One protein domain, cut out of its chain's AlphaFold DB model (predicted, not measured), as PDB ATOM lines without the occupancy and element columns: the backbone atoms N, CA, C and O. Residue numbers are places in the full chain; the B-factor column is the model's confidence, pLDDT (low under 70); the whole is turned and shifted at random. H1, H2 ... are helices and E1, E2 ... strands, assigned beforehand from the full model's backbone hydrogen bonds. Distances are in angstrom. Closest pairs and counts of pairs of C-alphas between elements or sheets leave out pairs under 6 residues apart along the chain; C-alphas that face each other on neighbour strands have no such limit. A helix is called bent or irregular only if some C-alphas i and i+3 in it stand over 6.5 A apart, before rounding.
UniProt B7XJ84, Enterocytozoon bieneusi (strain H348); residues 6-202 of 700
ATOM      1  N   GLY A   6     137.695 148.350 143.553       35.66
ATOM      2  CA  GLY A   6     137.977 149.787 143.669       35.66
ATOM      3  C   GLY A   6     139.355 150.233 143.152       35.66
ATOM      4  O   GLY A   6     139.535 151.406 142.819       35.66
ATOM      5  N   VAL A   7     140.332 149.324 143.036       36.84
ATOM      6  CA  VAL A   7     141.716 149.667 142.638       36.84
ATOM      7  C   VAL A   7     141.830 149.951 141.133       36.84
ATOM      8  O   VAL A   7     142.709 150.698 140.697       36.84
ATOM      9  N   ASN A   8     140.929 149.396 140.319       54.72
ATOM     10  CA  ASN A   8     141.004 149.510 138.861       54.72
ATOM     11  C   ASN A   8     140.505 150.882 138.360       54.72
ATOM     12  O   ASN A   8     141.184 151.547 137.578       54.72
ATOM     13  N   ILE A   9     139.369 151.368 138.882       58.41
ATOM     14  CA  ILE A   9     138.717 152.606 138.408       58.41
ATOM     15  C   ILE A   9     139.614 153.838 138.609       58.41
ATOM     16  O   ILE A   9     139.807 154.609 137.669       58.41
ATOM     17  N   LYS A  10     140.247 153.998 139.782       59.31
ATOM     18  CA  LYS A  10     141.175 155.120 140.045       59.31
ATOM     19  C   LYS A  10     142.371 155.138 139.078       59.31
ATOM     20  O   LYS A  10     142.774 156.204 138.621       59.31
ATOM     21  N   ASN A  11     142.880 153.964 138.697       62.41
ATOM     22  CA  ASN A  11     143.952 153.822 137.706       62.41
ATOM     23  C   ASN A  11     143.494 154.070 136.255       62.41
ATOM     24  O   ASN A  11     144.331 154.348 135.392       62.41
ATOM     25  N   CYS A  12     142.192 153.977 135.966       68.00
ATOM     26  CA  CYS A  12     141.616 154.414 134.696       68.00
ATOM     27  C   CYS A  12     141.428 155.937 134.651       68.00
ATOM     28  O   CYS A  12     141.770 156.534 133.635       68.00
ATOM     29  N   ILE A  13     140.946 156.564 135.731       81.19
ATOM     30  CA  ILE A  13     140.629 158.004 135.790       81.19
ATOM     31  C   ILE A  13     141.802 158.876 135.315       81.19
ATOM     32  O   ILE A  13     141.664 159.561 134.303       81.19
ATOM     33  N   GLY A  14     142.983 158.772 135.937       78.69
ATOM     34  CA  GLY A  14     144.143 159.588 135.536       78.69
ATOM     35  C   GLY A  14     144.657 159.298 134.113       78.69
ATOM     36  O   GLY A  14     145.228 160.165 133.459       78.69
ATOM     37  N   LYS A  15     144.418 158.089 133.581       82.50
ATOM     38  CA  LYS A  15     144.757 157.749 132.185       82.50
ATOM     39  C   LYS A  15     143.783 158.369 131.186       82.50
ATOM     40  O   LYS A  15     144.212 158.746 130.101       82.50
ATOM     41  N   ILE A  16     142.500 158.462 131.544       87.44
ATOM     42  CA  ILE A  16     141.462 159.139 130.753       87.44
ATOM     43  C   ILE A  16     141.752 160.638 130.721       87.44
ATOM     44  O   ILE A  16     141.808 161.220 129.642       87.44
ATOM     45  N   GLU A  17     142.006 161.235 131.884       89.00
ATOM     46  CA  GLU A  17     142.363 162.646 132.050       89.00
ATOM     47  C   GLU A  17     143.570 163.011 131.170       89.00
ATOM     48  O   GLU A  17     143.410 163.740 130.189       89.00
ATOM     49  N   SER A  18     144.723 162.358 131.365       88.19
ATOM     50  CA  SER A  18     145.919 162.561 130.528       88.19
ATOM     51  C   SER A  18     145.831 162.022 129.091       88.19
ATOM     52  O   SER A  18     146.820 162.067 128.345       88.19
ATOM     53  N   GLN A  19     144.677 161.504 128.662       87.56
ATOM     54  CA  GLN A  19     144.365 161.238 127.256       87.56
ATOM     55  C   GLN A  19     143.480 162.342 126.663       87.56
ATOM     56  O   GLN A  19     143.750 162.786 125.547       87.56
ATOM     57  N   VAL A  20     142.493 162.846 127.410       89.31
ATOM     58  CA  VAL A  20     141.680 164.008 127.026       89.31
ATOM     59  C   VAL A  20     142.524 165.287 126.995       89.31
ATOM     60  O   VAL A  20     142.371 166.092 126.075       89.31
ATOM     61  N   GLU A  21     143.492 165.448 127.902       90.81
ATOM     62  CA  GLU A  21     144.484 166.537 127.881       90.81
ATOM     63  C   GLU A  21     145.210 166.667 126.530       90.81
ATOM     64  O   GLU A  21     145.518 167.783 126.117       90.81
ATOM     65  N   LYS A  22     145.407 165.560 125.801       91.50
ATOM     66  CA  LYS A  22     146.136 165.526 124.520       91.50
ATOM     67  C   LYS A  22     145.293 165.890 123.296       91.50
ATOM     68  O   LYS A  22     145.865 166.193 122.257       91.50
ATOM     69  N   TYR A  23     143.963 165.859 123.393       91.31
ATOM     70  CA  TYR A  23     143.077 166.212 122.276       91.31
ATOM     71  C   TYR A  23     143.027 167.727 122.035       91.31
ATOM     72  O   TYR A  23     143.076 168.521 122.972       91.31
ATOM     73  N   THR A  24     142.854 168.156 120.793       93.94
ATOM     74  CA  THR A  24     142.436 169.532 120.481       93.94
ATOM     75  C   THR A  24     140.987 169.789 120.920       93.94
ATOM     76  O   THR A  24     140.250 168.869 121.291       93.94
ATOM     77  N   ILE A  25     140.545 171.051 120.885       91.31
ATOM     78  CA  ILE A  25     139.158 171.426 121.211       91.31
ATOM     79  C   ILE A  25     138.172 170.721 120.263       91.31
ATOM     80  O   ILE A  25     137.239 170.073 120.732       91.31
ATOM     81  N   GLU A  26     138.411 170.750 118.950       91.12
ATOM     82  CA  GLU A  26     137.514 170.131 117.960       91.12
ATOM     83  C   GLU A  26     137.538 168.596 118.002       91.12
ATOM     84  O   GLU A  26     136.491 167.959 117.858       91.12
ATOM     85  N   GLU A  27     138.681 167.973 118.314       90.56
ATOM     86  CA  GLU A  27     138.712 166.545 118.650       90.56
ATOM     87  C   GLU A  27     137.895 166.252 119.911       90.56
ATOM     88  O   GLU A  27     137.153 165.277 119.930       90.56
ATOM     89  N   THR A  28     137.963 167.099 120.944       92.06
ATOM     90  CA  THR A  28     137.191 166.920 122.187       92.06
ATOM     91  C   THR A  28     135.683 167.009 121.917       92.06
ATOM     92  O   THR A  28     134.934 166.129 122.344       92.06
ATOM     93  N   LYS A  29     135.230 167.986 121.116       92.31
ATOM     94  CA  LYS A  29     133.831 168.084 120.646       92.31
ATOM     95  C   LYS A  29     133.419 166.847 119.837       92.31
ATOM     96  O   LYS A  29     132.369 166.254 120.083       92.31
ATOM     97  N   THR A  30     134.278 166.401 118.921       92.12
ATOM     98  CA  THR A  30     134.059 165.190 118.113       92.12
ATOM     99  C   THR A  30     133.979 163.933 118.986       92.12
ATOM    100  O   THR A  30     133.144 163.059 118.743       92.12
ATOM    101  N   LYS A  31     134.798 163.827 120.038       91.69
ATOM    102  CA  LYS A  31     134.752 162.724 121.009       91.69
ATOM    103  C   LYS A  31     133.452 162.741 121.807       91.69
ATOM    104  O   LYS A  31     132.842 161.682 121.903       91.69
ATOM    105  N   ILE A  32     132.977 163.898 122.277       93.81
ATOM    106  CA  ILE A  32     131.668 164.027 122.947       93.81
ATOM    107  C   ILE A  32     130.545 163.479 122.063       93.81
ATOM    108  O   ILE A  32     129.788 162.627 122.516       93.81
ATOM    109  N   ILE A  33     130.459 163.902 120.798       93.12
ATOM    110  CA  ILE A  33     129.397 163.453 119.878       93.12
ATOM    111  C   ILE A  33     129.435 161.924 119.702       93.12
ATOM    112  O   ILE A  33     128.404 161.259 119.812       93.12
ATOM    113  N   ASN A  34     130.625 161.349 119.504       91.12
ATOM    114  CA  ASN A  34     130.799 159.897 119.397       91.12
ATOM    115  C   ASN A  34     130.461 159.155 120.705       91.12
ATOM    116  O   ASN A  34     129.861 158.083 120.666       91.12
ATOM    117  N   ILE A  35     130.813 159.718 121.864       92.25
ATOM    118  CA  ILE A  35     130.503 159.153 123.183       92.25
ATOM    119  C   ILE A  35     128.993 159.183 123.451       92.25
ATOM    120  O   ILE A  35     128.445 158.179 123.903       92.25
ATOM    121  N   LEU A  36     128.302 160.276 123.120       91.81
ATOM    122  CA  LEU A  36     126.843 160.371 123.232       91.81
ATOM    123  C   LEU A  36     126.155 159.314 122.353       91.81
ATOM    124  O   LEU A  36     125.288 158.595 122.841       91.81
ATOM    125  N   GLU A  37     126.603 159.114 121.110       89.50
ATOM    126  CA  GLU A  37     126.096 158.048 120.227       89.50
ATOM    127  C   GLU A  37     126.435 156.613 120.692       89.50
ATOM    128  O   GLU A  37     125.779 155.660 120.252       89.50
ATOM    129  N   ILE A  38     127.410 156.435 121.593       86.75
ATOM    130  CA  ILE A  38     127.664 155.169 122.304       86.75
ATOM    131  C   ILE A  38     126.726 155.034 123.513       86.75
ATOM    132  O   ILE A  38     126.102 153.985 123.668       86.75
ATOM    133  N   LEU A  39     126.571 156.078 124.336       85.19
ATOM    134  CA  LEU A  39     125.699 156.088 125.525       85.19
ATOM    135  C   LEU A  39     124.204 155.957 125.170       85.19
ATOM    136  O   LEU A  39     123.434 155.316 125.886       85.19
ATOM    137  N   LYS A  40     123.816 156.461 123.995       87.69
ATOM    138  CA  LYS A  40     122.515 156.242 123.343       87.69
ATOM    139  C   LYS A  40     122.240 154.765 123.032       87.69
ATOM    140  O   LYS A  40     121.084 154.359 123.010       87.69
ATOM    141  N   LYS A  41     123.282 153.942 122.859       85.06
ATOM    142  CA  LYS A  41     123.179 152.506 122.525       85.06
ATOM    143  C   LYS A  41     123.480 151.575 123.706       85.06
ATOM    144  O   LYS A  41     122.962 150.466 123.734       85.06
ATOM    145  N   ARG A  42     124.308 151.992 124.673       81.56
ATOM    146  CA  ARG A  42     124.650 151.213 125.880       81.56
ATOM    147  C   ARG A  42     125.143 152.098 127.028       81.56
ATOM    148  O   ARG A  42     125.972 152.979 126.820       81.56
ATOM    149  N   ARG A  43     124.727 151.803 128.264       81.50
ATOM    150  CA  ARG A  43     125.314 152.415 129.472       81.50
ATOM    151  C   ARG A  43     126.773 151.952 129.618       81.50
ATOM    152  O   ARG A  43     127.074 150.782 129.397       81.50
ATOM    153  N   SER A  44     127.700 152.863 129.921       85.50
ATOM    154  CA  SER A  44     129.135 152.539 130.010       85.50
ATOM    155  C   SER A  44     129.904 153.561 130.851       85.50
ATOM    156  O   SER A  44     130.156 154.675 130.396       85.50
ATOM    157  N   LEU A  45     130.316 153.166 132.062       84.81
ATOM    158  CA  LEU A  45     131.044 154.024 133.010       84.81
ATOM    159  C   LEU A  45     132.336 154.602 132.430       84.81
ATOM    160  O   LEU A  45     132.589 155.791 132.581       84.81
ATOM    161  N   LEU A  46     133.106 153.805 131.685       85.19
ATOM    162  CA  LEU A  46     134.332 154.277 131.037       85.19
ATOM    163  C   LEU A  46     134.068 155.433 130.055       85.19
ATOM    164  O   LEU A  46     134.850 156.376 129.992       85.19
ATOM    165  N   ASN A  47     132.954 155.376 129.316       89.12
ATOM    166  CA  ASN A  47     132.562 156.430 128.379       89.12
ATOM    167  C   ASN A  47     131.974 157.649 129.104       89.12
ATOM    168  O   ASN A  47     132.224 158.770 128.675       89.12
ATOM    169  N   LEU A  48     131.251 157.457 130.214       89.31
ATOM    170  CA  LEU A  48     130.731 158.558 131.032       89.31
ATOM    171  C   LEU A  48     131.858 159.318 131.761       89.31
ATOM    172  O   LEU A  48     131.856 160.544 131.777       89.31
ATOM    173  N   LEU A  49     132.875 158.613 132.267       89.62
ATOM    174  CA  LEU A  49     134.100 159.224 132.799       89.62
ATOM    175  C   LEU A  49     134.861 159.992 131.708       89.62
ATOM    176  O   LEU A  49     135.265 161.130 131.930       89.62
ATOM    177  N   PHE A  50     135.003 159.421 130.506       90.62
ATOM    178  CA  PHE A  50     135.554 160.145 129.354       90.62
ATOM    179  C   PHE A  50     134.758 161.419 129.039       90.62
ATOM    180  O   PHE A  50     135.353 162.467 128.797       90.62
ATOM    181  N   LEU A  51     133.425 161.345 129.090       92.69
ATOM    182  CA  LEU A  51     132.534 162.479 128.858       92.69
ATOM    183  C   LEU A  51     132.738 163.589 129.901       92.69
ATOM    184  O   LEU A  51     132.885 164.747 129.517       92.69
ATOM    185  N   LYS A  52     132.839 163.233 131.193       93.06
ATOM    186  CA  LYS A  52     133.176 164.158 132.288       93.06
ATOM    187  C   LYS A  52     134.465 164.924 131.987       93.06
ATOM    188  O   LYS A  52     134.452 166.150 131.993       93.06
ATOM    189  N   PHE A  53     135.559 164.233 131.663       93.38
ATOM    190  CA  PHE A  53     136.832 164.902 131.364       93.38
ATOM    191  C   PHE A  53     136.787 165.735 130.076       93.38
ATOM    192  O   PHE A  53     137.385 166.810 130.025       93.38
ATOM    193  N   CYS A  54     136.030 165.316 129.055       92.31
ATOM    194  CA  CYS A  54     135.792 166.150 127.875       92.31
ATOM    195  C   CYS A  54     135.028 167.446 128.207       92.31
ATOM    196  O   CYS A  54     135.350 168.484 127.631       92.31
ATOM    197  N   PHE A  55     134.073 167.417 129.144       93.38
ATOM    198  CA  PHE A  55     133.371 168.615 129.620       93.38
ATOM    199  C   PHE A  55     134.220 169.493 130.549       93.38
ATOM    200  O   PHE A  55     134.114 170.709 130.461       93.38
ATOM    201  N   ILE A  56     135.109 168.920 131.374       91.50
ATOM    202  CA  ILE A  56     136.087 169.691 132.173       91.50
ATOM    203  C   ILE A  56     137.030 170.494 131.258       91.50
ATOM    204  O   ILE A  56     137.465 171.588 131.608       91.50
ATOM    205  N   LYS A  57     137.352 169.948 130.078       89.38
ATOM    206  CA  LYS A  57     138.267 170.560 129.108       89.38
ATOM    207  C   LYS A  57     137.620 171.609 128.190       89.38
ATOM    208  O   LYS A  57     138.325 172.471 127.665       89.38
ATOM    209  N   LEU A  58     136.317 171.516 127.943       90.25
ATOM    210  CA  LEU A  58     135.576 172.471 127.117       90.25
ATOM    211  C   LEU A  58     135.011 173.618 127.957       90.25
ATOM    212  O   LEU A  58     134.989 173.563 129.184       90.25
ATOM    213  N   SER A  59     134.524 174.669 127.293       87.00
ATOM    214  CA  SER A  59     133.677 175.630 127.996       87.00
ATOM    215  C   SER A  59     132.364 174.955 128.414       87.00
ATOM    216  O   SER A  59     131.871 174.023 127.761       87.00
ATOM    217  N   LYS A  60     131.778 175.439 129.510       87.62
ATOM    218  CA  LYS A  60     130.447 175.027 129.964       87.62
ATOM    219  C   LYS A  60     129.404 175.327 128.882       87.62
ATOM    220  O   LYS A  60     128.530 174.510 128.618       87.62
ATOM    221  N   GLU A  61     129.554 176.459 128.204       88.12
ATOM    222  CA  GLU A  61     128.696 176.939 127.126       88.12
ATOM    223  C   GLU A  61     128.745 176.022 125.888       88.12
ATOM    224  O   GLU A  61     127.693 175.603 125.404       88.12
ATOM    225  N   ASP A  62     129.939 175.638 125.413       89.75
ATOM    226  CA  ASP A  62     130.117 174.655 124.328       89.75
ATOM    227  C   ASP A  62     129.534 173.290 124.718       89.75
ATOM    228  O   ASP A  62     128.869 172.637 123.914       89.75
ATOM    229  N   SER A  63     129.770 172.859 125.960       91.44
ATOM    230  CA  SER A  63     129.312 171.565 126.474       91.44
ATOM    231  C   SER A  63     127.783 171.487 126.536       91.44
ATOM    232  O   SER A  63     127.191 170.538 126.018       91.44
ATOM    233  N   ILE A  64     127.130 172.519 127.085       89.81
ATOM    234  CA  ILE A  64     125.666 172.661 127.092       89.81
ATOM    235  C   ILE A  64     125.129 172.726 125.658       89.81
ATOM    236  O   ILE A  64     124.126 172.075 125.362       89.81
ATOM    237  N   LYS A  65     125.793 173.461 124.755       91.38
ATOM    238  CA  LYS A  65     125.384 173.549 123.348       91.38
ATOM    239  C   LYS A  65     125.405 172.179 122.668       91.38
ATOM    240  O   LYS A  65     124.397 171.784 122.100       91.38
ATOM    241  N   ILE A  66     126.493 171.417 122.782       91.69
ATOM    242  CA  ILE A  66     126.593 170.077 122.174       91.69
ATOM    243  C   ILE A  66     125.557 169.112 122.775       91.69
ATOM    244  O   ILE A  66     125.007 168.281 122.054       91.69
ATOM    245  N   LEU A  67     125.249 169.236 124.072       91.38
ATOM    246  CA  LEU A  67     124.191 168.458 124.726       91.38
ATOM    247  C   LEU A  67     122.771 168.858 124.286       91.38
ATOM    248  O   LEU A  67     121.877 168.011 124.325       91.38
ATOM    249  N   ASN A  68     122.552 170.101 123.850       90.06
ATOM    250  CA  ASN A  68     121.293 170.539 123.240       90.06
ATOM    251  C   ASN A  68     121.201 170.072 121.774       90.06
ATOM    252  O   ASN A  68     120.236 169.412 121.406       90.06
ATOM    253  N   ASP A  69     122.235 170.333 120.967       90.81
ATOM    254  CA  ASP A  69     122.287 170.077 119.515       90.81
ATOM    255  C   ASP A  69     122.215 168.574 119.134       90.81
ATOM    256  O   ASP A  69     122.142 168.236 117.949       90.81
ATOM    257  N   ARG A  70     122.311 167.651 120.107       88.81
ATOM    258  CA  ARG A  70     122.454 166.190 119.898       88.81
ATOM    259  C   ARG A  70     121.574 165.308 120.796       88.81
ATOM    260  O   ARG A  70     121.912 164.143 121.001       88.81
ATOM    261  N   ASP A  71     120.499 165.847 121.374       86.62
ATOM    262  CA  ASP A  71     119.663 165.168 122.390       86.62
ATOM    263  C   ASP A  71     120.463 164.646 123.602       86.62
ATOM    264  O   ASP A  71     120.034 163.736 124.320       86.62
ATOM    265  N   GLY A  72     121.640 165.221 123.856       86.88
ATOM    266  CA  GLY A  72     122.567 164.777 124.890       86.88
ATOM    267  C   GLY A  72     121.939 164.768 126.279       86.88
ATOM    268  O   GLY A  72     122.168 163.836 127.040       86.88
ATOM    269  N   TRP A  73     121.061 165.727 126.585       87.31
ATOM    270  CA  TRP A  73     120.286 165.712 127.832       87.31
ATOM    271  C   TRP A  73     119.253 164.575 127.913       87.31
ATOM    272  O   TRP A  73     119.050 164.054 129.004       87.31
ATOM    273  N   LYS A  74     118.629 164.135 126.807       85.00
ATOM    274  CA  LYS A  74     117.727 162.958 126.810       85.00
ATOM    275  C   LYS A  74     118.543 161.674 127.016       85.00
ATOM    276  O   LYS A  74     118.144 160.811 127.796       85.00
ATOM    277  N   ILE A  75     119.732 161.596 126.408       86.81
ATOM    278  CA  ILE A  75     120.699 160.501 126.607       86.81
ATOM    279  C   ILE A  75     121.184 160.445 128.067       86.81
ATOM    280  O   ILE A  75     121.203 159.360 128.650       86.81
ATOM    281  N   LEU A  76     121.531 161.592 128.667       85.50
ATOM    282  CA  LEU A  76     122.006 161.675 130.053       85.50
ATOM    283  C   LEU A  76     120.886 161.476 131.092       85.50
ATOM    284  O   LEU A  76     121.090 160.759 132.071       85.50
ATOM    285  N   ASN A  77     119.673 161.985 130.863       80.19
ATOM    286  CA  ASN A  77     118.539 161.709 131.754       80.19
ATOM    287  C   ASN A  77     118.227 160.197 131.801       80.19
ATOM    288  O   ASN A  77     118.064 159.633 132.881       80.19
ATOM    289  N   ARG A  78     118.270 159.497 130.656       77.62
ATOM    290  CA  ARG A  78     118.116 158.026 130.581       77.62
ATOM    291  C   ARG A  78     119.260 157.240 131.255       77.62
ATOM    292  O   ARG A  78     119.185 156.013 131.398       77.62
ATOM    293  N   THR A  79     120.347 157.905 131.657       68.88
ATOM    294  CA  THR A  79     121.438 157.268 132.410       68.88
ATOM    295  C   THR A  79     121.246 157.245 133.930       68.88
ATOM    296  O   THR A  79     121.971 156.489 134.571       68.88
ATOM    297  N   PHE A  80     120.237 157.924 134.497       72.44
ATOM    298  CA  PHE A  80     119.898 157.770 135.924       72.44
ATOM    299  C   PHE A  80     119.376 156.364 136.273       72.44
ATOM    300  O   PHE A  80     119.713 155.850 137.332       72.44
ATOM    301  N   THR A  81     118.664 155.683 135.364       74.12
ATOM    302  CA  THR A  81     118.147 154.303 135.549       74.12
ATOM    303  C   THR A  81     119.252 153.245 135.372       74.12
ATOM    304  O   THR A  81     119.221 152.405 134.464       74.12
ATOM    305  N   SER A  82     120.315 153.355 136.165       78.50
ATOM    306  CA  SER A  82     121.529 152.547 136.054       78.50
ATOM    307  C   SER A  82     121.941 152.010 137.417       78.50
ATOM    308  O   SER A  82     122.398 152.760 138.274       78.50
ATOM    309  N   ASN A  83     121.841 150.698 137.616       77.69
ATOM    310  CA  ASN A  83     122.072 150.013 138.897       77.69
ATOM    311  C   ASN A  83     123.526 150.105 139.431       77.69
ATOM    312  O   ASN A  83     123.859 149.443 140.404       77.69
ATOM    313  N   ASN A  84     124.411 150.891 138.808       81.81
ATOM    314  CA  ASN A  84     125.797 151.094 139.229       81.81
ATOM    315  C   ASN A  84     125.977 152.484 139.869       81.81
ATOM    316  O   ASN A  84     125.752 153.507 139.224       81.81
ATOM    317  N   ASN A  85     126.424 152.513 141.123       83.25
ATOM    318  CA  ASN A  85     126.483 153.738 141.925       83.25
ATOM    319  C   ASN A  85     127.565 154.705 141.421       83.25
ATOM    320  O   ASN A  85     127.315 155.903 141.339       83.25
ATOM    321  N   ASP A  86     128.739 154.203 141.013       83.44
ATOM    322  CA  ASP A  86     129.805 155.029 140.419       83.44
ATOM    323  C   ASP A  86     129.308 155.779 139.173       83.44
ATOM    324  O   ASP A  86     129.692 156.921 138.931       83.44
ATOM    325  N   PHE A  87     128.423 155.154 138.392       85.50
ATOM    326  CA  PHE A  87     127.828 155.723 137.187       85.50
ATOM    327  C   PHE A  87     126.859 156.865 137.494       85.50
ATOM    328  O   PHE A  87     126.952 157.902 136.842       85.50
ATOM    329  N   ILE A  88     125.983 156.727 138.497       85.38
ATOM    330  CA  ILE A  88     125.102 157.835 138.908       85.38
ATOM    331  C   ILE A  88     125.910 158.937 139.603       85.38
ATOM    332  O   ILE A  88     125.708 160.106 139.300       85.38
ATOM    333  N   ASN A  89     126.892 158.601 140.444       88.00
ATOM    334  CA  ASN A  89     127.772 159.605 141.049       88.00
ATOM    335  C   ASN A  89     128.568 160.382 139.977       88.00
ATOM    336  O   ASN A  89     128.583 161.609 140.011       88.00
ATOM    337  N   THR A  90     129.116 159.710 138.954       89.12
ATOM    338  CA  THR A  90     129.757 160.374 137.795       89.12
ATOM    339  C   THR A  90     128.764 161.252 137.015       89.12
ATOM    340  O   THR A  90     129.138 162.295 136.479       89.12
ATOM    341  N   LEU A  91     127.490 160.853 136.942       89.06
ATOM    342  CA  LEU A  91     126.435 161.639 136.302       89.06
ATOM    343  C   LEU A  91     126.116 162.911 137.109       89.06
ATOM    344  O   LEU A  91     126.053 163.988 136.524       89.06
ATOM    345  N   LEU A  92     126.007 162.816 138.438       88.75
ATOM    346  CA  LEU A  92     125.845 163.971 139.334       88.75
ATOM    347  C   LEU A  92     127.017 164.953 139.203       88.75
ATOM    348  O   LEU A  92     126.792 166.150 139.044       88.75
ATOM    349  N   GLU A  93     128.260 164.461 139.154       90.31
ATOM    350  CA  GLU A  93     129.439 165.304 138.897       90.31
ATOM    351  C   GLU A  93     129.336 166.069 137.564       90.31
ATOM    352  O   GLU A  93     129.702 167.240 137.502       90.31
ATOM    353  N   ILE A  94     128.814 165.443 136.500       90.69
ATOM    354  CA  ILE A  94     128.599 166.097 135.197       90.69
ATOM    355  C   ILE A  94     127.521 167.188 135.287       90.69
ATOM    356  O   ILE A  94     127.702 168.268 134.722       90.69
ATOM    357  N   TYR A  95     126.414 166.952 135.998       88.31
ATOM    358  CA  TYR A  95     125.351 167.956 136.143       88.31
ATOM    359  C   TYR A  95     125.800 169.121 137.040       88.31
ATOM    360  O   TYR A  95     125.482 170.273 136.734       88.31
ATOM    361  N   ASN A  96     126.606 168.854 138.073       88.56
ATOM    362  CA  ASN A  96     127.182 169.886 138.938       88.56
ATOM    363  C   ASN A  96     128.241 170.723 138.211       88.56
ATOM    364  O   ASN A  96     128.234 171.941 138.362       88.56
ATOM    365  N   LEU A  97     129.097 170.097 137.395       89.44
ATOM    366  CA  LEU A  97     130.095 170.763 136.546       89.44
ATOM    367  C   LEU A  97     129.455 171.713 135.520       89.44
ATOM    368  O   LEU A  97     129.988 172.783 135.238       89.44
ATOM    369  N   LEU A  98     128.317 171.315 134.948       87.56
ATOM    370  CA  LEU A  98     127.614 172.074 133.913       87.56
ATOM    371  C   LEU A  98     126.556 173.045 134.471       87.56
ATOM    372  O   LEU A  98     125.846 173.666 133.682       87.56
ATOM    373  N   ASP A  99     126.436 173.171 135.800       79.06
ATOM    374  CA  ASP A  99     125.321 173.814 136.524       79.06
ATOM    375  C   ASP A  99     123.956 173.551 135.858       79.06
ATOM    376  O   ASP A  99     123.198 174.468 135.523       79.06
ATOM    377  N   ALA A 100     123.676 172.277 135.585       69.69
ATOM    378  CA  ALA A 100     122.555 171.861 134.759       69.69
ATOM    379  C   ALA A 100     121.216 172.042 135.497       69.69
ATOM    380  O   ALA A 100     120.731 171.123 136.153       69.69
ATOM    381  N   ASN A 101     120.595 173.218 135.347       69.00
ATOM    382  CA  ASN A 101     119.251 173.520 135.850       69.00
ATOM    383  C   ASN A 101     118.193 172.667 135.117       69.00
ATOM    384  O   ASN A 101     117.592 173.086 134.125       69.00
ATOM    385  N   LYS A 102     118.036 171.425 135.574       71.38
ATOM    386  CA  LYS A 102     117.164 170.374 135.036       71.38
ATOM    387  C   LYS A 102     116.252 169.852 136.152       71.38
ATOM    388  O   LYS A 102     116.624 169.992 137.316       71.38
ATOM    389  N   PRO A 103     115.080 169.275 135.828       65.00
ATOM    390  CA  PRO A 103     114.270 168.578 136.821       65.00
ATOM    391  C   PRO A 103     115.073 167.445 137.466       65.00
ATOM    392  O   PRO A 103     115.863 166.774 136.793       65.00
ATOM    393  N   ILE A 104     114.855 167.243 138.763       73.88
ATOM    394  CA  ILE A 104     115.376 166.087 139.488       73.88
ATOM    395  C   ILE A 104     114.708 164.790 138.995       73.88
ATOM    396  O   ILE A 104     113.555 164.787 138.570       73.88
ATOM    397  N   SER A 105     115.447 163.679 139.013       77.44
ATOM    398  CA  SER A 105     114.936 162.361 138.620       77.44
ATOM    399  C   SER A 105     114.480 161.562 139.843       77.44
ATOM    400  O   SER A 105     115.282 161.362 140.758       77.44
ATOM    401  N   MET A 106     113.249 161.033 139.831       80.12
ATOM    402  CA  MET A 106     112.749 160.131 140.885       80.12
ATOM    403  C   MET A 106     113.659 158.915 141.095       80.12
ATOM    404  O   MET A 106     113.970 158.557 142.220       80.12
ATOM    405  N   GLU A 107     114.207 158.346 140.024       78.38
ATOM    406  CA  GLU A 107     115.177 157.245 140.092       78.38
ATOM    407  C   GLU A 107     116.462 157.608 140.871       78.38
ATOM    408  O   GLU A 107     117.103 156.748 141.472       78.38
ATOM    409  N   CYS A 108     116.837 158.893 140.885       79.88
ATOM    410  CA  CYS A 108     117.947 159.411 141.683       79.88
ATOM    411  C   CYS A 108     117.526 159.636 143.149       79.88
ATOM    412  O   CYS A 108     118.252 159.251 144.064       79.88
ATOM    413  N   ILE A 109     116.330 160.198 143.369       85.38
ATOM    414  CA  ILE A 109     115.713 160.416 144.692       85.38
ATOM    415  C   ILE A 109     115.571 159.089 145.454       85.38
ATOM    416  O   ILE A 109     116.089 158.952 146.562       85.38
ATOM    417  N   ASN A 110     114.961 158.083 144.820       84.75
ATOM    418  CA  ASN A 110     114.700 156.750 145.374       84.75
ATOM    419  C   ASN A 110     115.970 156.042 145.874       84.75
ATOM    420  O   ASN A 110     115.898 155.147 146.714       84.75
ATOM    421  N   ARG A 111     117.138 156.433 145.350       82.56
ATOM    422  CA  ARG A 111     118.436 155.798 145.603       82.56
ATOM    423  C   ARG A 111     119.384 156.655 146.438       82.56
ATOM    424  O   ARG A 111     120.556 156.317 146.544       82.56
ATOM    425  N   PHE A 112     118.894 157.709 147.095       87.25
ATOM    426  CA  PHE A 112     119.666 158.611 147.966       87.25
ATOM    427  C   PHE A 112     120.722 157.925 148.861       87.25
ATOM    428  O   PHE A 112     121.861 158.381 148.934       87.25
ATOM    429  N   ASN A 113     120.374 156.802 149.503       85.25
ATOM    430  CA  ASN A 113     121.270 156.058 150.402       85.25
ATOM    431  C   ASN A 113     122.497 155.429 149.715       85.25
ATOM    432  O   ASN A 113     123.467 155.081 150.381       85.25
ATOM    433  N   GLU A 114     122.458 155.282 148.392       82.94
ATOM    434  CA  GLU A 114     123.513 154.700 147.558       82.94
ATOM    435  C   GLU A 114     124.427 155.761 146.915       82.94
ATOM    436  O   GLU A 114     125.423 155.419 146.263       82.94
ATOM    437  N   LEU A 115     124.085 157.044 147.077       86.69
ATOM    438  CA  LEU A 115     124.721 158.181 146.418       86.69
ATOM    439  C   LEU A 115     125.697 158.920 147.338       86.69
ATOM    440  O   LEU A 115     125.624 158.884 148.567       86.69
ATOM    441  N   ASN A 116     126.620 159.654 146.723       88.19
ATOM    442  CA  ASN A 116     127.466 160.603 147.428       88.19
ATOM    443  C   ASN A 116     126.611 161.800 147.891       88.19
ATOM    444  O   ASN A 116     126.266 162.665 147.084       88.19
ATOM    445  N   LYS A 117     126.265 161.840 149.187       87.50
ATOM    446  CA  LYS A 117     125.364 162.859 149.759       87.50
ATOM    447  C   LYS A 117     125.788 164.309 149.430       87.50
ATOM    448  O   LYS A 117     124.932 165.037 148.935       87.50
ATOM    449  N   PRO A 118     127.064 164.736 149.572       86.25
ATOM    450  CA  PRO A 118     127.497 166.078 149.153       86.25
ATOM    451  C   PRO A 118     127.235 166.403 147.673       86.25
ATOM    452  O   PRO A 118     126.672 167.455 147.368       86.25
ATOM    453  N   LEU A 119     127.579 165.500 146.742       86.69
ATOM    454  CA  LEU A 119     127.314 165.700 145.308       86.69
ATOM    455  C   LEU A 119     125.811 165.774 145.006       86.69
ATOM    456  O   LEU A 119     125.396 166.589 144.179       86.69
ATOM    457  N   PHE A 120     125.001 164.959 145.687       88.69
ATOM    458  CA  PHE A 120     123.544 164.966 145.565       88.69
ATOM    459  C   PHE A 120     122.912 166.255 146.115       88.69
ATOM    460  O   PHE A 120     122.032 166.817 145.465       88.69
ATOM    461  N   PHE A 121     123.384 166.784 147.249       87.00
ATOM    462  CA  PHE A 121     122.885 168.053 147.791       87.00
ATOM    463  C   PHE A 121     123.331 169.270 146.970       87.00
ATOM    464  O   PHE A 121     122.533 170.183 146.752       87.00
ATOM    465  N   GLU A 122     124.545 169.273 146.405       85.94
ATOM    466  CA  GLU A 122     124.920 170.296 145.420       85.94
ATOM    467  C   GLU A 122     124.029 170.213 144.163       85.94
ATOM    468  O   GLU A 122     123.566 171.249 143.671       85.94
ATOM    469  N   TYR A 123     123.738 169.002 143.677       86.25
ATOM    470  CA  TYR A 123     122.844 168.772 142.541       86.25
ATOM    471  C   TYR A 123     121.416 169.259 142.827       86.25
ATOM    472  O   TYR A 123     120.854 169.998 142.017       86.25
ATOM    473  N   LEU A 124     120.853 168.947 143.999       86.12
ATOM    474  CA  LEU A 124     119.570 169.480 144.482       86.12
ATOM    475  C   LEU A 124     119.558 171.013 144.498       86.12
ATOM    476  O   LEU A 124     118.674 171.641 143.911       86.12
ATOM    477  N   ARG A 125     120.582 171.630 145.103       82.62
ATOM    478  CA  ARG A 125     120.737 173.091 145.179       82.62
ATOM    479  C   ARG A 125     120.732 173.737 143.789       82.62
ATOM    480  O   ARG A 125     120.177 174.826 143.634       82.62
ATOM    481  N   LYS A 126     121.268 173.069 142.760       80.50
ATOM    482  CA  LYS A 126     121.292 173.553 141.364       80.50
ATOM    483  C   LYS A 126     120.054 173.180 140.534       80.50
ATOM    484  O   LYS A 126     119.725 173.924 139.615       80.50
ATOM    485  N   SER A 127     119.343 172.106 140.871       80.50
ATOM    486  CA  SER A 127     118.222 171.554 140.090       80.50
ATOM    487  C   SER A 127     116.964 172.433 140.056       80.50
ATOM    488  O   SER A 127     116.721 173.264 140.935       80.50
ATOM    489  N   ALA A 128     116.142 172.211 139.031       73.69
ATOM    490  CA  ALA A 128     114.763 172.682 138.922       73.69
ATOM    491  C   ALA A 128     113.783 171.569 139.345       73.69
ATOM    492  O   ALA A 128     114.199 170.450 139.639       73.69
ATOM    493  N   GLY A 129     112.476 171.855 139.327       70.12
ATOM    494  CA  GLY A 129     111.436 170.825 139.467       70.12
ATOM    495  C   GLY A 129     111.488 170.057 140.791       70.12
ATOM    496  O   GLY A 129     111.220 168.862 140.811       70.12
ATOM    497  N   LEU A 130     111.854 170.734 141.884       81.94
ATOM    498  CA  LEU A 130     112.002 170.132 143.215       81.94
ATOM    499  C   LEU A 130     110.674 169.642 143.829       81.94
ATOM    500  O   LEU A 130     110.697 169.053 144.901       81.94
ATOM    501  N   TYR A 131     109.546 169.818 143.133       78.88
ATOM    502  CA  TYR A 131     108.223 169.287 143.483       78.88
ATOM    503  C   TYR A 131     108.212 167.768 143.711       78.88
ATOM    504  O   TYR A 131     107.448 167.271 144.525       78.88
ATOM    505  N   ALA A 132     109.117 167.037 143.054       82.06
ATOM    506  CA  ALA A 132     109.353 165.609 143.285       82.06
ATOM    507  C   ALA A 132     109.750 165.271 144.741       82.06
ATOM    508  O   ALA A 132     109.637 164.128 145.169       82.06
ATOM    509  N   LEU A 133     110.204 166.257 145.526       86.00
ATOM    510  CA  LEU A 133     110.454 166.080 146.957       86.00
ATOM    511  C   LEU A 133     109.160 166.033 147.789       86.00
ATOM    512  O   LEU A 133     109.199 165.575 148.923       86.00
ATOM    513  N   PHE A 134     108.026 166.466 147.239       86.25
ATOM    514  CA  PHE A 134     106.710 166.333 147.867       86.25
ATOM    515  C   PHE A 134     106.059 164.963 147.605       86.25
ATOM    516  O   PHE A 134     105.006 164.673 148.167       86.25
ATOM    517  N   GLU A 135     106.671 164.094 146.787       85.44
ATOM    518  CA  GLU A 135     106.242 162.695 146.698       85.44
ATOM    519  C   GLU A 135     106.542 161.951 148.015       85.44
ATOM    520  O   GLU A 135     107.513 162.244 148.723       85.44
ATOM    521  N   MET A 136     105.688 160.981 148.351       85.38
ATOM    522  CA  MET A 136     105.811 160.164 149.562       85.38
ATOM    523  C   MET A 136     106.997 159.198 149.442       85.38
ATOM    524  O   MET A 136     107.113 158.479 148.450       85.38
ATOM    525  N   TYR A 137     107.858 159.161 150.462       84.31
ATOM    526  CA  TYR A 137     108.952 158.189 150.568       84.31
ATOM    527  C   TYR A 137     108.486 156.886 151.232       84.31
ATOM    528  O   TYR A 137     108.830 155.791 150.786       84.31
ATOM    529  N   ASP A 138     107.682 157.023 152.283       81.31
ATOM    530  CA  ASP A 138     106.935 155.956 152.946       81.31
ATOM    531  C   ASP A 138     105.510 156.454 153.258       81.31
ATOM    532  O   ASP A 138     105.169 157.590 152.934       81.31
ATOM    533  N   ASP A 139     104.669 155.631 153.891       77.69
ATOM    534  CA  ASP A 139     103.268 155.969 154.211       77.69
ATOM    535  C   ASP A 139     103.092 157.170 155.176       77.69
ATOM    536  O   ASP A 139     101.962 157.490 155.552       77.69
ATOM    537  N   LYS A 140     104.179 157.793 155.655       79.06
ATOM    538  CA  LYS A 140     104.175 158.775 156.753       79.06
ATOM    539  C   LYS A 140     104.983 160.043 156.495       79.06
ATOM    540  O   LYS A 140     104.804 160.990 157.258       79.06
ATOM    541  N   LEU A 141     105.890 160.068 155.516       86.00
ATOM    542  CA  LEU A 141     106.709 161.251 155.235       86.00
ATOM    543  C   LEU A 141     107.141 161.389 153.769       86.00
ATOM    544  O   LEU A 141     107.390 160.416 153.053       86.00
ATOM    545  N   THR A 142     107.274 162.643 153.349       89.75
ATOM    546  CA  THR A 142     107.724 163.060 152.013       89.75
ATOM    547  C   THR A 142     109.240 162.924 151.833       89.75
ATOM    548  O   THR A 142     110.008 162.933 152.801       89.75
ATOM    549  N   TYR A 143     109.720 162.875 150.588       90.50
ATOM    550  CA  TYR A 143     111.161 162.934 150.298       90.50
ATOM    551  C   TYR A 143     111.836 164.220 150.816       90.50
ATOM    552  O   TYR A 143     113.007 164.183 151.198       90.50
ATOM    553  N   LEU A 144     111.111 165.340 150.885       89.50
ATOM    554  CA  LEU A 144     111.583 166.601 151.455       89.50
ATOM    555  C   LEU A 144     111.902 166.440 152.940       89.50
ATOM    556  O   LEU A 144     113.010 166.753 153.380       89.50
ATOM    557  N   GLU A 145     110.950 165.907 153.702       86.94
ATOM    558  CA  GLU A 145     111.150 165.595 155.111       86.94
ATOM    559  C   GLU A 145     112.235 164.548 155.316       86.94
ATOM    560  O   GLU A 145     113.023 164.678 156.248       86.94
ATOM    561  N   TYR A 146     112.291 163.518 154.469       90.75
ATOM    562  CA  TYR A 146     113.307 162.475 154.554       90.75
ATOM    563  C   TYR A 146     114.713 163.071 154.442       90.75
ATOM    564  O   TYR A 146     115.555 162.862 155.318       90.75
ATOM    565  N   PHE A 147     114.950 163.879 153.407       91.00
ATOM    566  CA  PHE A 147     116.242 164.519 153.175       91.00
ATOM    567  C   PHE A 147     116.561 165.585 154.229       91.00
ATOM    568  O   PHE A 147     117.703 165.655 154.680       91.00
ATOM    569  N   ALA A 148     115.575 166.351 154.707       88.50
ATOM    570  CA  ALA A 148     115.775 167.280 155.817       88.50
ATOM    571  C   ALA A 148     116.151 166.549 157.120       88.50
ATOM    572  O   ALA A 148     117.150 166.889 157.754       88.50
ATOM    573  N   LYS A 149     115.418 165.487 157.483       87.31
ATOM    574  CA  LYS A 149     115.697 164.634 158.653       87.31
ATOM    575  C   LYS A 149     117.054 163.920 158.526       87.31
ATOM    576  O   LYS A 149     117.677 163.634 159.543       87.31
ATOM    577  N   GLU A 150     117.545 163.664 157.312       88.94
ATOM    578  CA  GLU A 150     118.894 163.143 157.047       88.94
ATOM    579  C   GLU A 150     120.004 164.202 157.163       88.94
ATOM    580  O   GLU A 150     121.054 163.904 157.732       88.94
ATOM    581  N   ILE A 151     119.781 165.440 156.708       88.56
ATOM    582  CA  ILE A 151     120.734 166.555 156.877       88.56
ATOM    583  C   ILE A 151     120.888 166.917 158.361       88.56
ATOM    584  O   ILE A 151     122.000 167.026 158.872       88.56
ATOM    585  N   LEU A 152     119.781 167.011 159.106       87.75
ATOM    586  CA  LEU A 152     119.787 167.374 160.532       87.75
ATOM    587  C   LEU A 152     120.543 166.360 161.425       87.75
ATOM    588  O   LEU A 152     120.909 166.683 162.562       87.75
ATOM    589  N   LYS A 153     120.847 165.154 160.917       88.19
ATOM    590  CA  LYS A 153     121.716 164.159 161.577       88.19
ATOM    591  C   LYS A 153     123.213 164.470 161.466       88.19
ATOM    592  O   LYS A 153     123.949 164.018 162.339       88.19
ATOM    593  N   GLN A 154     123.668 165.235 160.466       86.69
ATOM    594  CA  GLN A 154     125.086 165.606 160.290       86.69
ATOM    595  C   GLN A 154     125.630 166.366 161.514       86.69
ATOM    596  O   GLN A 154     124.860 166.927 162.290       86.69
ATOM    597  N   GLU A 155     126.949 166.391 161.721       87.25
ATOM    598  CA  GLU A 155     127.564 167.144 162.833       87.25
ATOM    599  C   GLU A 155     127.534 168.661 162.578       87.25
ATOM    600  O   GLU A 155     127.184 169.433 163.471       87.25
ATOM    601  N   SER A 156     127.808 169.061 161.336       90.19
ATOM    602  CA  SER A 156     127.706 170.424 160.809       90.19
ATOM    603  C   SER A 156     126.837 170.450 159.551       90.19
ATOM    604  O   SER A 156     126.821 169.479 158.797       90.19
ATOM    605  N   ILE A 157     126.153 171.569 159.316       88.56
ATOM    606  CA  ILE A 157     125.311 171.825 158.139       88.56
ATOM    607  C   ILE A 157     125.819 173.112 157.481       88.56
ATOM    608  O   ILE A 157     125.890 174.150 158.145       88.56
ATOM    609  N   GLU A 158     126.177 173.065 156.199       86.06
ATOM    610  CA  GLU A 158     126.674 174.229 155.458       86.06
ATOM    611  C   GLU A 158     125.562 174.853 154.611       86.06
ATOM    612  O   GLU A 158     124.992 175.889 154.959       86.06
ATOM    613  N   ASP A 159     125.262 174.196 153.494       80.31
ATOM    614  CA  ASP A 159     124.508 174.729 152.358       80.31
ATOM    615  C   ASP A 159     123.468 173.705 151.853       80.31
ATOM    616  O   ASP A 159     122.695 173.990 150.936       80.31
ATOM    617  N   GLU A 160     123.430 172.508 152.453       85.62
ATOM    618  CA  GLU A 160     122.632 171.358 152.021       85.62
ATOM    619  C   GLU A 160     121.125 171.622 152.049       85.62
ATOM    620  O   GLU A 160     120.414 171.111 151.193       85.62
ATOM    621  N   LEU A 161     120.631 172.458 152.971       86.94
ATOM    622  CA  LEU A 161     119.216 172.856 153.044       86.94
ATOM    623  C   LEU A 161     118.859 174.056 152.147       86.94
ATOM    624  O   LEU A 161     117.684 174.402 152.042       86.94
ATOM    625  N   ASN A 162     119.808 174.685 151.443       85.88
ATOM    626  CA  ASN A 162     119.523 175.901 150.662       85.88
ATOM    627  C   ASN A 162     118.557 175.682 149.484       85.88
ATOM    628  O   ASN A 162     118.023 176.653 148.945       85.88
ATOM    629  N   PHE A 163     118.296 174.433 149.078       84.44
ATOM    630  CA  PHE A 163     117.259 174.137 148.085       84.44
ATOM    631  C   PHE A 163     115.839 174.436 148.610       84.44
ATOM    632  O   PHE A 163     114.963 174.755 147.809       84.44
ATOM    633  N   VAL A 164     115.619 174.445 149.933       85.19
ATOM    634  CA  VAL A 164     114.344 174.829 150.573       85.19
ATOM    635  C   VAL A 164     113.941 176.267 150.214       85.19
ATOM    636  O   VAL A 164     112.764 176.549 150.002       85.19
ATOM    637  N   PHE A 165     114.908 177.168 149.996       84.06
ATOM    638  CA  PHE A 165     114.648 178.538 149.525       84.06
ATOM    639  C   PHE A 165     114.031 178.622 148.114       84.06
ATOM    640  O   PHE A 165     113.630 179.707 147.696       84.06
ATOM    641  N   LYS A 166     113.971 177.512 147.365       80.75
ATOM    642  CA  LYS A 166     113.227 177.402 146.097       80.75
ATOM    643  C   LYS A 166     111.794 176.885 146.286       80.75
ATOM    644  O   LYS A 166     110.989 177.069 145.382       80.75
ATOM    645  N   LEU A 167     111.499 176.237 147.415       80.56
ATOM    646  CA  LEU A 167     110.218 175.582 147.717       80.56
ATOM    647  C   LEU A 167     109.278 176.435 148.581       80.56
ATOM    648  O   LEU A 167     108.078 176.198 148.566       80.56
ATOM    649  N   GLN A 168     109.797 177.467 149.257       74.94
ATOM    650  CA  GLN A 168     109.072 178.412 150.134       74.94
ATOM    651  C   GLN A 168     107.869 179.179 149.517       74.94
ATOM    652  O   GLN A 168     107.339 180.081 150.162       74.94
ATOM    653  N   TYR A 169     107.498 178.896 148.266       68.06
ATOM    654  CA  TYR A 169     106.374 179.499 147.533       68.06
ATOM    655  C   TYR A 169     105.411 178.444 146.949       68.06
ATOM    656  O   TYR A 169     104.536 178.791 146.160       68.06
ATOM    657  N   ASP A 170     105.591 177.162 147.277       72.62
ATOM    658  CA  ASP A 170     104.649 176.104 146.912       72.62
ATOM    659  C   ASP A 170     103.536 176.001 147.967       72.62
ATOM    660  O   ASP A 170     103.792 176.169 149.159       72.62
ATOM    661  N   ALA A 171     102.307 175.698 147.545       65.75
ATOM    662  CA  ALA A 171     101.201 175.459 148.470       65.75
ATOM    663  C   ALA A 171     101.419 174.168 149.279       65.75
ATOM    664  O   ALA A 171     101.207 174.161 150.485       65.75
ATOM    665  N   THR A 172     101.944 173.112 148.648       72.19
ATOM    666  CA  THR A 172     102.235 171.820 149.303       72.19
ATOM    667  C   THR A 172     103.378 171.895 150.320       72.19
ATOM    668  O   THR A 172     103.550 170.998 151.142       72.19
ATOM    669  N   PHE A 173     104.143 172.992 150.323       75.81
ATOM    670  CA  PHE A 173     105.135 173.267 151.360       75.81
ATOM    671  C   PHE A 173     104.489 173.619 152.716       75.81
ATOM    672  O   PHE A 173     105.155 173.505 153.742       75.81
ATOM    673  N   GLN A 174     103.209 174.021 152.740       65.12
ATOM    674  CA  GLN A 174     102.481 174.412 153.959       65.12
ATOM    675  C   GLN A 174     102.084 173.226 154.859       65.12
ATOM    676  O   GLN A 174     101.773 173.431 156.026       65.12
ATOM    677  N   ASP A 175     102.143 171.990 154.351       67.06
ATOM    678  CA  ASP A 175     101.744 170.775 155.080       67.06
ATOM    679  C   ASP A 175     102.931 170.035 155.753       67.06
ATOM    680  O   ASP A 175     102.780 168.917 156.249       67.06
ATOM    681  N   ILE A 176     104.145 170.610 155.735       69.25
ATOM    682  CA  ILE A 176     105.403 169.859 155.923       69.25
ATOM    683  C   ILE A 176     106.145 170.178 157.233       69.25
ATOM    684  O   ILE A 176     106.701 171.255 157.434       69.25
ATOM    685  N   MET A 177     106.243 169.172 158.107       72.56
ATOM    686  CA  MET A 177     106.724 169.322 159.487       72.56
ATOM    687  C   MET A 177     108.238 169.070 159.642       72.56
ATOM    688  O   MET A 177     108.691 167.925 159.749       72.56
ATOM    689  N   ILE A 178     109.038 170.145 159.713       80.88
ATOM    690  CA  ILE A 178     110.504 170.088 159.889       80.88
ATOM    691  C   ILE A 178     110.958 170.986 161.060       80.88
ATOM    692  O   ILE A 178     111.277 172.160 160.880       80.88
ATOM    693  N   ASP A 179     111.060 170.416 162.268       81.44
ATOM    694  CA  ASP A 179     111.648 171.094 163.440       81.44
ATOM    695  C   ASP A 179     113.170 171.269 163.280       81.44
ATOM    696  O   ASP A 179     113.941 170.316 163.424       81.44
ATOM    697  N   ILE A 180     113.610 172.509 163.032       84.56
ATOM    698  CA  ILE A 180     115.034 172.882 163.035       84.56
ATOM    699  C   ILE A 180     115.503 173.540 164.347       84.56
ATOM    700  O   ILE A 180     116.704 173.775 164.501       84.56
ATOM    701  N   ARG A 181     114.604 173.818 165.308       83.62
ATOM    702  CA  ARG A 181     114.852 174.658 166.505       83.62
ATOM    703  C   ARG A 181     116.038 174.159 167.335       83.62
ATOM    704  O   ARG A 181     116.834 174.933 167.858       83.62
ATOM    705  N   LYS A 182     116.187 172.835 167.424       85.75
ATOM    706  CA  LYS A 182     117.222 172.142 168.217       85.75
ATOM    707  C   LYS A 182     118.602 172.106 167.542       85.75
ATOM    708  O   LYS A 182     119.560 171.622 168.144       85.75
ATOM    709  N   TYR A 183     118.719 172.602 166.307       86.25
ATOM    710  CA  TYR A 183     119.884 172.393 165.442       86.25
ATOM    711  C   TYR A 183     120.666 173.670 165.095       86.25
ATOM    712  O   TYR A 183     121.681 173.555 164.413       86.25
ATOM    713  N   GLU A 184     120.279 174.854 165.599       85.31
ATOM    714  CA  GLU A 184     120.956 176.149 165.351       85.31
ATOM    715  C   GLU A 184     122.491 176.047 165.380       85.31
ATOM    716  O   GLU A 184     123.170 176.441 164.435       85.31
ATOM    717  N   LYS A 185     123.038 175.436 166.440       87.81
ATOM    718  CA  LYS A 185     124.488 175.315 166.682       87.81
ATOM    719  C   LYS A 185     125.238 174.427 165.678       87.81
ATOM    720  O   LYS A 185     126.463 174.398 165.726       87.81
ATOM    721  N   LYS A 186     124.534 173.700 164.802       89.56
ATOM    722  CA  LYS A 186     125.129 172.915 163.707       89.56
ATOM    723  C   LYS A 186     125.298 173.715 162.417       89.56
ATOM    724  O   LYS A 186     126.106 173.326 161.577       89.56
ATOM    725  N   PHE A 187     124.529 174.788 162.224       88.94
ATOM    726  CA  PHE A 187     124.595 175.573 160.996       88.94
ATOM    727  C   PHE A 187     125.864 176.427 160.982       88.94
ATOM    728  O   PHE A 187     126.028 177.335 161.795       88.94
ATOM    729  N   VAL A 188     126.736 176.177 160.004       89.38
ATOM    730  CA  VAL A 188     127.974 176.946 159.789       89.38
ATOM    731  C   VAL A 188     127.663 178.416 159.469       89.38
ATOM    732  O   VAL A 188     128.449 179.309 159.783       89.38
ATOM    733  N   ASN A 189     126.482 178.691 158.901       84.81
ATOM    734  CA  ASN A 189     125.982 180.036 158.637       84.81
ATOM    735  C   ASN A 189     124.686 180.326 159.420       84.81
ATOM    736  O   ASN A 189     123.592 179.913 159.033       84.81
ATOM    737  N   VAL A 190     124.802 181.124 160.486       83.12
ATOM    738  CA  VAL A 190     123.676 181.557 161.338       83.12
ATOM    739  C   VAL A 190     122.597 182.322 160.550       83.12
ATOM    740  O   VAL A 190     121.419 182.250 160.894       83.12
ATOM    741  N   ASN A 191     122.951 183.016 159.463       80.69
ATOM    742  CA  ASN A 191     121.965 183.706 158.625       80.69
ATOM    743  C   ASN A 191     121.169 182.723 157.747       80.69
ATOM    744  O   ASN A 191     119.982 182.948 157.512       80.69
ATOM    745  N   THR A 192     121.784 181.612 157.319       83.06
ATOM    746  CA  THR A 192     121.074 180.501 156.663       83.06
ATOM    747  C   THR A 192     120.069 179.876 157.626       83.06
ATOM    748  O   THR A 192     118.904 179.734 157.261       83.06
ATOM    749  N   TYR A 193     120.481 179.592 158.871       86.38
ATOM    750  CA  TYR A 193     119.575 179.098 159.916       86.38
ATOM    751  C   TYR A 193     118.390 180.045 160.142       86.38
ATOM    752  O   TYR A 193     117.247 179.622 160.008       86.38
ATOM    753  N   LYS A 194     118.643 181.337 160.397       83.00
ATOM    754  CA  LYS A 194     117.580 182.332 160.632       83.00
ATOM    755  C   LYS A 194     116.592 182.438 159.470       83.00
ATOM    756  O   LYS A 194     115.395 182.552 159.710       83.00
ATOM    757  N   LYS A 195     117.069 182.355 158.222       84.06
ATOM    758  CA  LYS A 195     116.187 182.376 157.050       84.06
ATOM    759  C   LYS A 195     115.373 181.084 156.910       84.06
ATOM    760  O   LYS A 195     114.195 181.157 156.587       84.06
ATOM    761  N   LEU A 196     115.969 179.910 157.149       85.19
ATOM    762  CA  LEU A 196     115.229 178.639 157.161       85.19
ATOM    763  C   LEU A 196     114.184 178.617 158.285       85.19
ATOM    764  O   LEU A 196     113.068 178.164 158.064       85.19
ATOM    765  N   PHE A 197     114.515 179.177 159.448       82.44
ATOM    766  CA  PHE A 197     113.612 179.328 160.586       82.44
ATOM    767  C   PHE A 197     112.395 180.193 160.220       82.44
ATOM    768  O   PHE A 197     111.271 179.735 160.347       82.44
ATOM    769  N   GLN A 198     112.592 181.367 159.613       79.81
ATOM    770  CA  GLN A 198     111.495 182.216 159.105       79.81
ATOM    771  C   GLN A 198     110.607 181.560 158.023       79.81
ATOM    772  O   GLN A 198     109.534 182.072 157.711       79.81
ATOM    773  N   ILE A 199     111.056 180.458 157.415       78.81
ATOM    774  CA  ILE A 199     110.325 179.718 156.376       78.81
ATOM    775  C   ILE A 199     109.586 178.505 156.959       78.81
ATOM    776  O   ILE A 199     108.506 178.185 156.476       78.81
ATOM    777  N   LEU A 200     110.160 177.849 157.973       73.38
ATOM    778  CA  LEU A 200     109.666 176.595 158.560       73.38
ATOM    779  C   LEU A 200     108.941 176.777 159.908       73.38
ATOM    780  O   LEU A 200     108.233 175.873 160.332       73.38
ATOM    781  N   ASP A 201     109.103 177.920 160.581       65.56
ATOM    782  CA  ASP A 201     108.534 178.214 161.910       65.56
ATOM    783  C   ASP A 201     107.269 179.094 161.828       65.56
ATOM    784  O   ASP A 201     107.015 179.932 162.694       65.56
ATOM    785  N   ARG A 202     106.488 178.970 160.747       58.97
ATOM    786  CA  ARG A 202     105.252 179.752 160.572       58.97
ATOM    787  C   ARG A 202     104.115 179.211 161.453       58.97
ATOM    788  O   ARG A 202     104.000 177.994 161.605       58.97
TER     789      ARG A 202
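Overview. This is residues 6 to 202 of the 700 residues of a protein of Enterocytozoon bieneusi (strain H348) (UniProt B7XJ84). An elongated stack of helices: H2, H3, H6 and H8 stand side by side in a slightly curved row along the longest axis, and a looser group of short helices with the hairpin of H13 and H14 makes the far end. H1 packs on one side of H3, and H4 and H5 lie on the other side of the row from it. The printed part has 197 residues with 14 named helices and one named strand, E1, which comes between H9 and H10. The class is mostly helix, and the helix packing is part aligned, part crossed, with 3 of 7 pairs that touch and have a tilt at a shallow one. The whole is compact, with a radius of gyration of the C-alphas of 18.8 A and spans of 55 by 31 by 29 A.

Along the chain. The longest helices have 15 residues each: H1, residues 6 to 20, 22.2 A, and H2, residues 25 to 39, 20.9 A. C-alpha 6 is at (137.977, 149.787, 143.669) and C-alpha 25 at (139.158, 171.426, 121.211). H1 is neither bent nor irregular, but only just: C-alphas 11 and 14 are 6.2 A apart. H3, residues 45 to 57, is 18.5 A long, and H6, residues 85 to 97, is 18.2 A. H4 is residues 60 to 69, 14.2 A, and H5 residues 72 to 77. H7 is residues 106 to 109, H8 residues 117 to 126, 14.2 A, and H9 residues 130 to 134. E1 is residues 136 to 138, H10 residues 143 to 151, 12.2 A, H11 residues 162 to 166 and H12 residues 172 to 175. H13, residues 181 to 186, is irregular, with C-alphas 182 and 185 8.1 A apart. H14, residues 190 to 200, is 15.1 A long and ends with C-alpha 200 at (109.666, 176.595, 158.560).

Arrangement. H2 and H3 form a helical hairpin and touch, closest at the C-alphas of Thr 28 and Cys 54, 5.9 A, at a shallow tilt of 27 degrees, opposite ways. H1 touches H3, closest at the C-alphas of Glu 17 and Phe 53, 6.0 A. H2 only just touches H4, with its residues 29 to 33 alone, and H5, with its residues 36 to 39 alone, with 3 pairs of C-alphas within 8 A each; the closest are Ile 33 and Ile 66, 7.6 A, and Leu 36 and Gly 72, 6.4 A. H3 touches H6, closest at the C-alphas of Leu 45 and Phe 87, 5.5 A, at a shallow tilt of 16 degrees, the same way. H6 touches H8, closest at the C-alphas of Asn 96 and Tyr 123, 5.7 A, at a tilt of 37 degrees, only just steep. H8 touches H11, closest at the C-alphas of Arg 125 and Phe 163, 4.7 A, and H8 and H10 are near each other. H10 touches H9, closest at the C-alphas of Leu 133 and Tyr 143, 4.6 A. H7 and H12 touch no helix; each is close to H9 but not clearly touching. H11 and H14 only just touch, at the C-alphas of Phe 165 and Leu 196, 7.7 A. H13 and H14, a helical hairpin, only just touch, at the C-alphas of Glu 184 and Tyr 193, 6.3 A. E1 pairs with no named strand; its residues pair antiparallel with residues 141 to 142. Every O i to N i+4 pair is within hydrogen-bond range in H2, H3, H4, H5, H6, H8, H10 and H14. The count is 7 of 11 in H1, 0 of 1 in H9 and H11 and 0 of 2 in H13, where O i to N i+3 pairs are within range in 2 of 2, 2 of 2 and 1 of 3 for H9, H11 and H13; H7 and H12 are too short for an i+4 pair.

Size, cuts and confidence. The two C-alphas farthest apart are those of Lys 22 and Arg 202, 56.3 A. The printed part has no cut, and no link is long. The mean pLDDT of the printed part is 83.4, with 18 residues under 70, among them residues 6 to 12 and residues 174 to 176.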